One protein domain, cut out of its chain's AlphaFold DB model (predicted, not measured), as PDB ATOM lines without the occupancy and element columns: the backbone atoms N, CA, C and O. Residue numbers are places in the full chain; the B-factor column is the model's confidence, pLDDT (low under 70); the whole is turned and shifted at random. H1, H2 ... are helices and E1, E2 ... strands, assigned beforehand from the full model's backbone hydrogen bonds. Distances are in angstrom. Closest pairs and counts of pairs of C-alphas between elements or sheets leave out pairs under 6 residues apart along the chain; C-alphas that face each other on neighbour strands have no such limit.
ATOM      1  N   SER A   9      19.504 122.205  21.056       85.81
ATOM      2  CA  SER A   9      18.925 122.032  19.717       85.81
ATOM      3  C   SER A   9      19.666 122.788  18.609       85.81
ATOM      4  O   SER A   9      19.263 122.703  17.450       85.81
ATOM      5  N   ASP A  10      20.656 123.612  18.956       86.88
ATOM      6  CA  ASP A  10      21.511 124.299  17.982       86.88
ATOM      7  C   ASP A  10      22.575 123.353  17.419       86.88
ATOM      8  O   ASP A  10      23.085 123.578  16.325       86.88
ATOM      9  N   VAL A  11      22.908 122.290  18.155       87.75
ATOM     10  CA  VAL A  11      23.865 121.282  17.699       87.75
ATOM     11  C   VAL A  11      23.257 120.505  16.534       87.75
ATOM     12  O   VAL A  11      22.104 120.083  16.605       87.75
ATOM     13  N   GLY A  12      24.031 120.331  15.462       84.00
ATOM     14  CA  GLY A  12      23.556 119.714  14.221       84.00
ATOM     15  C   GLY A  12      22.873 120.691  13.260       84.00
ATOM     16  O   GLY A  12      22.359 120.264  12.231       84.00
ATOM     17  N   LYS A  13      22.891 122.001  13.546       88.25
ATOM     18  CA  LYS A  13      22.488 123.049  12.598       88.25
ATOM     19  C   LYS A  13      23.703 123.839  12.139       88.25
ATOM     20  O   LYS A  13      24.488 124.304  12.960       88.25
ATOM     21  N   ILE A  14      23.802 124.067  10.834       86.12
ATOM     22  CA  ILE A  14      24.774 125.006  10.276       86.12
ATOM     23  C   ILE A  14      24.199 126.415  10.418       86.12
ATOM     24  O   ILE A  14      23.082 126.689   9.979       86.12
ATOM     25  N   TYR A  15      24.953 127.308  11.049       84.75
ATOM     26  CA  TYR A  15      24.568 128.702  11.236       84.75
ATOM     27  C   TYR A  15      25.763 129.627  11.025       84.75
ATOM     28  O   TYR A  15      26.909 129.263  11.295       84.75
ATOM     29  N   SER A  16      25.484 130.850  10.578       87.00
ATOM     30  CA  SER A  16      26.481 131.919  10.545       87.00
ATOM     31  C   SER A  16      27.009 132.199  11.955       87.00
ATOM     32  O   SER A  16      26.227 132.127  12.909       87.00
ATOM     33  N   PRO A  17      28.298 132.552  12.120       86.81
ATOM     34  CA  PRO A  17      28.849 132.926  13.418       86.81
ATOM     35  C   PRO A  17      27.956 133.937  14.150       86.81
ATOM     36  O   PRO A  17      27.512 134.917  13.556       86.81
ATOM     37  N   ARG A  18      27.687 133.682  15.437       87.62
ATOM     38  CA  ARG A  18      26.783 134.480  16.284       87.62
ATOM     39  C   ARG A  18      27.607 135.368  17.234       87.62
ATOM     40  O   ARG A  18      27.927 134.909  18.334       87.62
ATOM     41  N   PRO A  19      28.002 136.596  16.841       87.75
ATOM     42  CA  PRO A  19      28.919 137.434  17.625       87.75
ATOM     43  C   PRO A  19      28.365 137.818  19.005       87.75
ATOM     44  O   PRO A  19      29.134 137.979  19.950       87.75
ATOM     45  N   GLU A  20      27.043 137.871  19.159       88.88
ATOM     46  CA  GLU A  20      26.332 138.059  20.432       88.88
ATOM     47  C   GLU A  20      26.824 137.128  21.558       88.88
ATOM     48  O   GLU A  20      26.875 137.546  22.716       88.88
ATOM     49  N   PHE A  21      27.265 135.901  21.242       85.56
ATOM     50  CA  PHE A  21      27.850 134.987  22.234       85.56
ATOM     51  C   PHE A  21      29.105 135.548  22.901       85.56
ATOM     52  O   PHE A  21      29.328 135.301  24.087       85.56
ATOM     53  N   ILE A  22      29.918 136.300  22.158       84.69
ATOM     54  CA  ILE A  22      31.134 136.921  22.683       84.69
ATOM     55  C   ILE A  22      30.737 138.022  23.665       84.69
ATOM     56  O   ILE A  22      31.206 138.034  24.803       84.69
ATOM     57  N   PHE A  23      29.829 138.913  23.259       87.50
ATOM     58  CA  PHE A  23      29.380 140.013  24.109       87.50
ATOM     59  C   PHE A  23      28.757 139.504  25.413       87.50
ATOM     60  O   PHE A  23      29.198 139.910  26.487       87.50
ATOM     61  N   GLU A  24      27.812 138.562  25.347       85.38
ATOM     62  CA  GLU A  24      27.198 137.979  26.547       85.38
ATOM     63  C   GLU A  24      28.216 137.235  27.422       85.38
ATOM     64  O   GLU A  24      28.230 137.416  28.642       85.38
ATOM     65  N   GLY A  25      29.113 136.449  26.817       81.38
ATOM     66  CA  GLY A  25      30.143 135.707  27.547       81.38
ATOM     67  C   GLY A  25      31.119 136.609  28.306       81.38
ATOM     68  O   GLY A  25      31.591 136.244  29.383       81.38
ATOM     69  N   THR A  26      31.392 137.815  27.797       83.12
ATOM     70  CA  THR A  26      32.319 138.754  28.450       83.12
ATOM     71  C   THR A  26      31.740 139.471  29.667       83.12
ATOM     72  O   THR A  26      32.518 139.888  30.527       83.12
ATOM     73  N   LYS A  27      30.408 139.585  29.794       85.44
ATOM     74  CA  LYS A  27      29.758 140.323  30.899       85.44
ATOM     75  C   LYS A  27      30.127 139.777  32.279       85.44
ATOM     76  O   LYS A  27      30.282 140.549  33.217       85.44
ATOM     77  N   ASN A  28      30.303 138.459  32.382       77.19
ATOM     78  CA  ASN A  28      30.594 137.758  33.635       77.19
ATOM     79  C   ASN A  28      32.022 137.195  33.685       77.19
ATOM     80  O   ASN A  28      32.284 136.242  34.420       77.19
ATOM     81  N   ARG A  29      32.952 137.738  32.886       80.25
ATOM     82  CA  ARG A  29      34.334 137.238  32.863       80.25
ATOM     83  C   ARG A  29      35.026 137.449  34.212       80.25
ATOM     84  O   ARG A  29      34.880 138.497  34.847       80.25
ATOM     85  N   THR A  30      35.834 136.479  34.620       80.06
ATOM     86  CA  THR A  30      36.732 136.622  35.769       80.06
ATOM     87  C   THR A  30      37.871 137.588  35.442       80.06
ATOM     88  O   THR A  30      38.208 137.808  34.278       80.06
ATOM     89  N   LYS A  31      38.478 138.186  36.476       80.12
ATOM     90  CA  LYS A  31      39.683 139.018  36.306       80.12
ATOM     91  C   LYS A  31      40.935 138.181  36.034       80.12
ATOM     92  O   LYS A  31      41.848 138.673  35.385       80.12
ATOM     93  N   THR A  32      40.963 136.952  36.544       83.88
ATOM     94  CA  THR A  32      42.063 136.004  36.367       83.88
ATOM     95  C   THR A  32      42.061 135.430  34.961       83.88
ATOM     96  O   THR A  32      41.010 135.080  34.417       83.88
ATOM     97  N   THR A  33      43.252 135.334  34.389       88.44
ATOM     98  CA  THR A  33      43.510 134.764  33.069       88.44
ATOM     99  C   THR A  33      43.910 133.295  33.175       88.44
ATOM    100  O   THR A  33      44.462 132.865  34.186       88.44
ATOM    101  N   ALA A  34      43.738 132.540  32.087       90.06
ATOM    102  CA  ALA A  34      44.205 131.152  31.973       90.06
ATOM    103  C   ALA A  34      45.706 130.979  32.303       90.06
ATOM    104  O   ALA A  34      46.147 129.915  32.740       90.06
ATOM    105  N   TYR A  35      46.524 132.025  32.127       91.25
ATOM    106  CA  TYR A  35      47.942 132.006  32.498       91.25
ATOM    107  C   TYR A  35      48.145 131.843  34.013       91.25
ATOM    108  O   TYR A  35      49.056 131.130  34.434       91.25
ATOM    109  N   GLU A  36      47.257 132.412  34.825       93.19
ATOM    110  CA  GLU A  36      47.352 132.440  36.289       93.19
ATOM    111  C   GLU A  36      46.806 131.168  36.965       93.19
ATOM    112  O   GLU A  36      47.009 130.977  38.165       93.19
ATOM    113  N   ASP A  37      46.160 130.266  36.214       92.69
ATOM    114  CA  ASP A  37      45.631 129.012  36.762       92.69
ATOM    115  C   ASP A  37      46.741 128.153  37.389       92.69
ATOM    116  O   ASP A  37      47.718 127.805  36.720       92.69
ATOM    117  N   LYS A  38      46.571 127.747  38.656       93.75
ATOM    118  CA  LYS A  38      47.523 126.866  39.364       93.75
ATOM    119  C   LYS A  38      47.522 125.435  38.823       93.75
ATOM    120  O   LYS A  38      48.563 124.789  38.781       93.75
ATOM    121  N   ARG A  39      46.347 124.936  38.430       95.06
ATOM    122  CA  ARG A  39      46.167 123.644  37.761       95.06
ATOM    123  C   ARG A  39      45.848 123.919  36.300       95.06
ATOM    124  O   ARG A  39      44.907 124.648  36.023       95.06
ATOM    125  N   LYS A  40      46.612 123.323  35.385       95.94
ATOM    126  CA  LYS A  40      46.393 123.456  33.942       95.94
ATOM    127  C   LYS A  40      45.573 122.279  33.432       95.94
ATOM    128  O   LYS A  40      45.973 121.129  33.614       95.94
ATOM    129  N   VAL A  41      44.445 122.564  32.791       97.12
ATOM    130  CA  VAL A  41      43.616 121.550  32.126       97.12
ATOM    131  C   VAL A  41      43.497 121.905  30.653       97.12
ATOM    132  O   VAL A  41      43.014 122.981  30.302       97.12
ATOM    133  N   ALA A  42      43.931 120.987  29.795       97.31
ATOM    134  CA  ALA A  42      43.761 121.095  28.357       97.31
ATOM    135  C   ALA A  42      42.556 120.261  27.913       97.31
ATOM    136  O   ALA A  42      42.459 119.077  28.236       97.31
ATOM    137  N   LEU A  43      41.663 120.879  27.149       97.81
ATOM    138  CA  LEU A  43      40.682 120.181  26.336       97.81
ATOM    139  C   LEU A  43      41.253 120.028  24.925       97.81
ATOM    140  O   LEU A  43      41.613 121.028  24.314       97.81
ATOM    141  N   LEU A  44      41.321 118.798  24.418       97.56
ATOM    142  CA  LEU A  44      41.652 118.511  23.025       97.56
ATOM    143  C   LEU A  44      40.398 117.988  22.325       97.56
ATOM    144  O   LEU A  44      39.883 116.933  22.694       97.56
ATOM    145  N   THR A  45      39.915 118.724  21.330       97.19
ATOM    146  CA  THR A  45      38.866 118.250  20.421       97.19
ATOM    147  C   THR A  45      39.532 117.738  19.160       97.19
ATOM    148  O   THR A  45      40.288 118.481  18.534       97.19
ATOM    149  N   VAL A  46      39.254 116.486  18.808       96.94
ATOM    150  CA  VAL A  46      39.832 115.851  17.625       96.94
ATOM    151  C   VAL A  46      38.828 115.903  16.483       96.94
ATOM    152  O   VAL A  46      37.720 115.394  16.630       96.94
ATOM    153  N   ASP A  47      39.217 116.564  15.396       95.94
ATOM    154  CA  ASP A  47      38.568 116.547  14.079       95.94
ATOM    155  C   ASP A  47      37.049 116.806  14.134       95.94
ATOM    156  O   ASP A  47      36.236 116.175  13.466       95.94
ATOM    157  N   GLY A  48      36.645 117.798  14.936       95.19
ATOM    158  CA  GLY A  48      35.248 118.235  15.095       95.19
ATOM    159  C   GLY A  48      34.691 119.030  13.904       95.19
ATOM    160  O   GLY A  48      33.887 119.944  14.096       95.19
ATOM    161  N   GLN A  49      35.168 118.749  12.693       94.38
ATOM    162  CA  GLN A  49      34.819 119.452  11.460       94.38
ATOM    163  C   GLN A  49      33.448 119.030  10.932       94.38
ATOM    164  O   GLN A  49      32.943 117.947  11.235       94.38
ATOM    165  N   ILE A  50      32.857 119.886  10.088       94.19
ATOM    166  CA  ILE A  50      31.551 119.622   9.467       94.19
ATOM    167  C   ILE A  50      31.556 118.280   8.729       94.19
ATOM    168  O   ILE A  50      30.594 117.527   8.861       94.19
ATOM    169  N   ASP A  51      32.656 117.961   8.040       94.81
ATOM    170  CA  ASP A  51      32.779 116.755   7.221       94.81
ATOM    171  C   ASP A  51      32.618 115.447   7.993       94.81
ATOM    172  O   ASP A  51      32.089 114.490   7.433       94.81
ATOM    173  N   PHE A  52      33.019 115.415   9.266       96.50
ATOM    174  CA  PHE A  52      32.902 114.229  10.116       96.50
ATOM    175  C   PHE A  52      31.649 114.247  10.994       96.50
ATOM    176  O   PHE A  52      31.161 113.195  11.402       96.50
ATOM    177  N   VAL A  53      31.120 115.433  11.308       95.56
ATOM    178  CA  VAL A  53      30.024 115.586  12.274       95.56
ATOM    179  C   VAL A  53      28.647 115.575  11.616       95.56
ATOM    180  O   VAL A  53      27.709 115.011  12.179       95.56
ATOM    181  N   TYR A  54      28.488 116.236  10.468       93.75
ATOM    182  CA  TYR A  54      27.175 116.455   9.860       93.75
ATOM    183  C   TYR A  54      26.832 115.351   8.862       93.75
ATOM    184  O   TYR A  54      27.730 114.895   8.162       93.75
ATOM    185  N   PRO A  55      25.549 114.962   8.714       92.06
ATOM    186  CA  PRO A  55      25.154 113.875   7.815       92.06
ATOM    187  C   PRO A  55      25.492 114.152   6.346       92.06
ATOM    188  O   PRO A  55      25.770 113.218   5.602       92.06
ATOM    189  N   ASP A  56      25.502 115.431   5.962       91.31
ATOM    190  CA  ASP A  56      25.838 115.901   4.614       91.31
ATOM    191  C   ASP A  56      27.335 116.243   4.453       91.31
ATOM    192  O   ASP A  56      27.734 116.846   3.458       91.31
ATOM    193  N   GLY A  57      28.163 115.920   5.452       91.44
ATOM    194  CA  GLY A  57      29.613 116.090   5.400       91.44
ATOM    195  C   GLY A  57      30.295 115.116   4.431       91.44
ATOM    196  O   GLY A  57      29.695 114.141   3.982       91.44
ATOM    197  N   GLY A  58      31.570 115.361   4.110       91.38
ATOM    198  CA  GLY A  58      32.335 114.496   3.207       91.38
ATOM    199  C   GLY A  58      32.585 113.069   3.722       91.38
ATOM    200  O   GLY A  58      32.705 112.149   2.911       91.38
ATOM    201  N   LEU A  59      32.651 112.865   5.045       94.00
ATOM    202  CA  LEU A  59      32.870 111.554   5.668       94.00
ATOM    203  C   LEU A  59      32.165 111.457   7.040       94.00
ATOM    204  O   LEU A  59      32.827 111.418   8.079       94.00
ATOM    205  N   PRO A  60      30.823 111.413   7.074       95.25
ATOM    206  CA  PRO A  60      30.063 111.508   8.314       95.25
ATOM    207  C   PRO A  60      30.289 110.303   9.233       95.25
ATOM    208  O   PRO A  60      30.170 109.146   8.818       95.25
ATOM    209  N   VAL A  61      30.538 110.572  10.514       96.56
ATOM    210  CA  VAL A  61      30.677 109.557  11.563       96.56
ATOM    211  C   VAL A  61      29.340 109.387  12.302       96.56
ATOM    212  O   VAL A  61      28.803 110.359  12.846       96.56
ATOM    213  N   PRO A  62      28.776 108.165  12.379       96.31
ATOM    214  CA  PRO A  62      27.527 107.925  13.101       96.31
ATOM    215  C   PRO A  62      27.606 108.345  14.576       96.31
ATOM    216  O   PRO A  62      28.490 107.909  15.306       96.31
ATOM    217  N   GLY A  63      26.645 109.158  15.030       96.06
ATOM    218  CA  GLY A  63      26.552 109.624  16.422       96.06
ATOM    219  C   GLY A  63      27.394 110.861  16.763       96.06
ATOM    220  O   GLY A  63      27.342 111.338  17.901       96.06
ATOM    221  N   ALA A  64      28.133 111.414  15.794       96.38
ATOM    222  CA  ALA A  64      29.014 112.557  16.019       96.38
ATOM    223  C   ALA A  64      28.261 113.831  16.448       96.38
ATOM    224  O   ALA A  64      28.757 114.595  17.277       96.38
ATOM    225  N   ILE A  65      27.031 114.047  15.966       95.50
ATOM    226  CA  ILE A  65      26.175 115.160  16.416       95.50
ATOM    227  C   ILE A  65      25.918 115.057  17.925       95.50
ATOM    228  O   ILE A  65      26.045 116.038  18.665       95.50
ATOM    229  N   GLU A  66      25.572 113.866  18.410       95.62
ATOM    230  CA  GLU A  66      25.325 113.622  19.825       95.62
ATOM    231  C   GLU A  66      26.599 113.768  20.662       95.62
ATOM    232  O   GLU A  66      26.517 114.254  21.794       95.62
ATOM    233  N   ASP A  67      27.758 113.393  20.117       96.06
ATOM    234  CA  ASP A  67      29.057 113.612  20.756       96.06
ATOM    235  C   ASP A  67      29.379 115.096  20.897       96.06
ATOM    236  O   ASP A  67      29.681 115.539  22.008       96.06
ATOM    237  N   ILE A  68      29.204 115.892  19.839       95.56
ATOM    238  CA  ILE A  68      29.360 117.349  19.920       95.56
ATOM    239  C   ILE A  68      28.393 117.933  20.950       95.56
ATOM    240  O   ILE A  68      28.794 118.758  21.768       95.56
ATOM    241  N   ARG A  69      27.144 117.455  21.014       93.94
ATOM    242  CA  ARG A  69      26.176 117.917  22.021       93.94
ATOM    243  C   ARG A  69      26.629 117.606  23.447       93.94
ATOM    244  O   ARG A  69      26.515 118.461  24.331       93.94
ATOM    245  N   ARG A  70      27.153 116.400  23.695       95.12
ATOM    246  CA  ARG A  70      27.721 116.010  24.997       95.12
ATOM    247  C   ARG A  70      28.953 116.848  25.341       95.12
ATOM    248  O   ARG A  70      29.040 117.330  26.473       95.12
ATOM    249  N   LEU A  71      29.847 117.058  24.374       95.44
ATOM    250  CA  LEU A  71      31.068 117.849  24.506       95.44
ATOM    251  C   LEU A  71      30.760 119.317  24.816       95.44
ATOM    252  O   LEU A  71      31.292 119.856  25.781       95.44
ATOM    253  N   THR A  72      29.841 119.951  24.083       92.62
ATOM    254  CA  THR A  72      29.407 121.329  24.363       92.62
ATOM    255  C   THR A  72      28.852 121.451  25.783       92.62
ATOM    256  O   THR A  72      29.222 122.360  26.529       92.62
ATOM    257  N   GLY A  73      28.022 120.494  26.209       91.50
ATOM    258  CA  GLY A  73      27.533 120.448  27.585       91.50
ATOM    259  C   GLY A  73      28.651 120.254  28.617       91.50
ATOM    260  O   GLY A  73      28.618 120.872  29.680       91.50
ATOM    261  N   PHE A  74      29.643 119.409  28.324       93.50
ATOM    262  CA  PHE A  74      30.821 119.216  29.172       93.50
ATOM    263  C   PHE A  74      31.626 120.511  29.318       93.50
ATOM    264  O   PHE A  74      31.955 120.880  30.444       93.50
ATOM    265  N   ILE A  75      31.864 121.233  28.220       92.88
ATOM    266  CA  ILE A  75      32.574 122.517  28.218       92.88
ATOM    267  C   ILE A  75      31.852 123.521  29.116       92.88
ATOM    268  O   ILE A  75      32.462 124.066  30.028       92.88
ATOM    269  N   TYR A  76      30.542 123.722  28.942       88.69
ATOM    270  CA  TYR A  76      29.808 124.702  29.755       88.69
ATOM    271  C   TYR A  76      29.701 124.337  31.238       88.69
ATOM    272  O   TYR A  76      29.595 125.225  32.085       88.69
ATOM    273  N   ARG A  77      29.730 123.046  31.585       90.06
ATOM    274  CA  ARG A  77      29.769 122.614  32.992       90.06
ATOM    275  C   ARG A  77      31.134 122.826  33.643       90.06
ATOM    276  O   ARG A  77      31.168 123.031  34.849       90.06
ATOM    277  N   ASN A  78      32.213 122.793  32.865       91.38
ATOM    278  CA  ASN A  78      33.591 122.830  33.362       91.38
ATOM    279  C   ASN A  78      34.363 124.071  32.888       91.38
ATOM    280  O   ASN A  78      35.589 124.079  32.920       91.38
ATOM    281  N   LEU A  79      33.669 125.117  32.430       87.94
ATOM    282  CA  LEU A  79      34.295 126.265  31.767       87.94
ATOM    283  C   LEU A  79      35.333 126.972  32.653       87.94
ATOM    284  O   LEU A  79      36.342 127.434  32.141       87.94
ATOM    285  N   SER A  80      35.103 127.024  33.968       87.62
ATOM    286  CA  SER A  80      36.036 127.610  34.942       87.62
ATOM    287  C   SER A  80      37.274 126.756  35.220       87.62
ATOM    288  O   SER A  80      38.212 127.250  35.828       87.62
ATOM    289  N   GLU A  81      37.263 125.483  34.824       91.31
ATOM    290  CA  GLU A  81      38.346 124.525  35.073       91.31
ATOM    291  C   GLU A  81      39.217 124.290  33.832       91.31
ATOM    292  O   GLU A  81      40.336 123.802  33.959       91.31
ATOM    293  N   ILE A  82      38.705 124.578  32.629       93.81
ATOM    294  CA  ILE A  82      39.427 124.384  31.366       93.81
ATOM    295  C   ILE A  82      40.331 125.592  31.122       93.81
ATOM    296  O   ILE A  82      39.858 126.681  30.809       93.81
ATOM    297  N   THR A  83      41.641 125.379  31.195       95.62
ATOM    298  CA  THR A  83      42.638 126.434  30.975       95.62
ATOM    299  C   THR A  83      42.888 126.692  29.492       95.62
ATOM    300  O   THR A  83      43.009 127.837  29.059       95.62
ATOM    301  N   ASN A  84      42.979 125.626  28.695       95.31
ATOM    302  CA  ASN A  84      43.267 125.713  27.267       95.31
ATOM    303  C   ASN A  84      42.336 124.805  26.467       95.31
ATOM    304  O   ASN A  84      42.016 123.696  26.890       95.31
ATOM    305  N   ASN A  85      41.947 125.273  25.283       95.12
ATOM    306  CA  ASN A  85      41.185 124.500  24.315       95.12
ATOM    307  C   ASN A  85      42.004 124.385  23.026       95.12
ATOM    308  O   ASN A  85      42.346 125.398  22.416       95.12
ATOM    309  N   TYR A  86      42.336 123.155  22.656       97.31
ATOM    310  CA  TYR A  86      43.049 122.801  21.443       97.31
ATOM    311  C   TYR A  86      42.092 122.054  20.524       97.31
ATOM    312  O   TYR A  86      41.392 121.133  20.945       97.31
ATOM    313  N   LEU A  87      42.078 122.453  19.262       96.44
ATOM    314  CA  LEU A  87      41.256 121.850  18.226       96.44
ATOM    315  C   LEU A  87      42.219 121.303  17.177       96.44
ATOM    316  O   LEU A  87      43.012 122.081  16.639       96.44
ATOM    317  N   SER A  88      42.195 119.997  16.915       97.00
ATOM    318  CA  SER A  88      42.803 119.492  15.685       97.00
ATOM    319  C   SER A  88      41.860 119.747  14.517       97.00
ATOM    320  O   SER A  88      40.647 119.912  14.682       97.00
ATOM    321  N   MET A  89      42.455 119.827  13.341       95.75
ATOM    322  CA  MET A  89      41.745 119.972  12.091       95.75
ATOM    323  C   MET A  89      42.492 119.136  11.075       95.75
ATOM    324  O   MET A  89      43.690 119.347  10.866       95.75
ATOM    325  N   ASP A  90      41.781 118.201  10.472       92.69
ATOM    326  CA  ASP A  90      42.277 117.498   9.316       92.69
ATOM    327  C   ASP A  90      42.174 118.433   8.110       92.69
ATOM    328  O   ASP A  90      41.083 118.838   7.703       92.69
ATOM    329  N   ASP A  91      43.322 118.865   7.595       90.56
ATOM    330  CA  ASP A  91      43.404 119.752   6.438       90.56
ATOM    331  C   ASP A  91      44.068 119.012   5.281       90.56
ATOM    332  O   ASP A  91      45.097 118.344   5.420       90.56
ATOM    333  N   HIS A  92      43.431 119.099   4.124       88.31
ATOM    334  CA  HIS A  92      43.717 118.266   2.975       88.31
ATOM    335  C   HIS A  92      43.884 119.152   1.745       88.31
ATOM    336  O   HIS A  92      42.895 119.512   1.098       88.31
TER     337      HIS A  92
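This is residues 9 to 92 of the 133 residues of an uncharacterized protein of Candidatus Collierbacteria bacterium GW2011_GWB2_45_17 (UniProt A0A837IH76). A two-strand parallel ribbon, E1 and E2, has the long helix H3 running back alongside it at a distance, with the short helix H2 at one end of H3; H1 sits well away from these parts on a long strip of chain, residues 15 to 28 standing free, and the whole is loosely put together. The printed part has 84 residues with three named helices and two named strands, in the order H1, E1, H2, H3, E2. The sheet's order is E1, E2, parallel, and the class is mixed, helices and strands, with 34 residues, under half, in named elements. The whole is loose, with a radius of gyration of the C-alphas of 14.9 A, and elongated, spanning 42 by 26 by 24 A.

Strand E1 is residues 42 to 45, 9.7 A from first to last C-alpha, and begins with C-alpha 42 at (43.761, 121.095, 28.357). Strand E2, residues 84 to 87, is 10.0 A long and ends with C-alpha 87 at (41.256, 121.850, 18.226). Helix H3, residues 64 to 77, is the longest, 19.7 A from first to last C-alpha. Helix H2 is residues 50 to 53, 5.1 A long. Helix H1, residues 20 to 27, is 11.2 A long and begins with C-alpha 20 at (26.332, 138.059, 20.432).

E1 and E2 are parallel neighbours, with 18 degrees between their directions. C-alphas 43 and 85 face each other at 4.8 A; N 43 and O 84, 2.9 A apart, and N 86 and O 43, 2.8 A apart, are within hydrogen-bond range. E1, H2, H3 and E2 form a strand-helix-strand unit, two parallel neighbour strands with helices between them along the chain, and its crossover is right-handed. E1 and H3 are apart. H3 touches H2 with residues 64 to 68 alone, the closest C-alphas being those of Val 53 and Ala 64, 4.9 A apart. H2 and E2 are apart. H1 touches no helix, and H1 and E2 are apart. In H3 every O i to N i+4 pair is within hydrogen-bond range, in H1 3 of 4 are, and H2 is too short for such a pair, but its 1 pair of O i and N i+3 is within range.

The two C-alphas farthest apart, those of Lys 38 and Asp 56, are 42.4 A from each other. The printed part, residues 9 to 92, has no cut. The link from H1 to E1, 14 residues, is long; the link from E1 to H2 is tight, and those from H2 to H3 and from H3 to E2 are short. The mean pLDDT of the printed part is 91.4, and no printed residue is under 70.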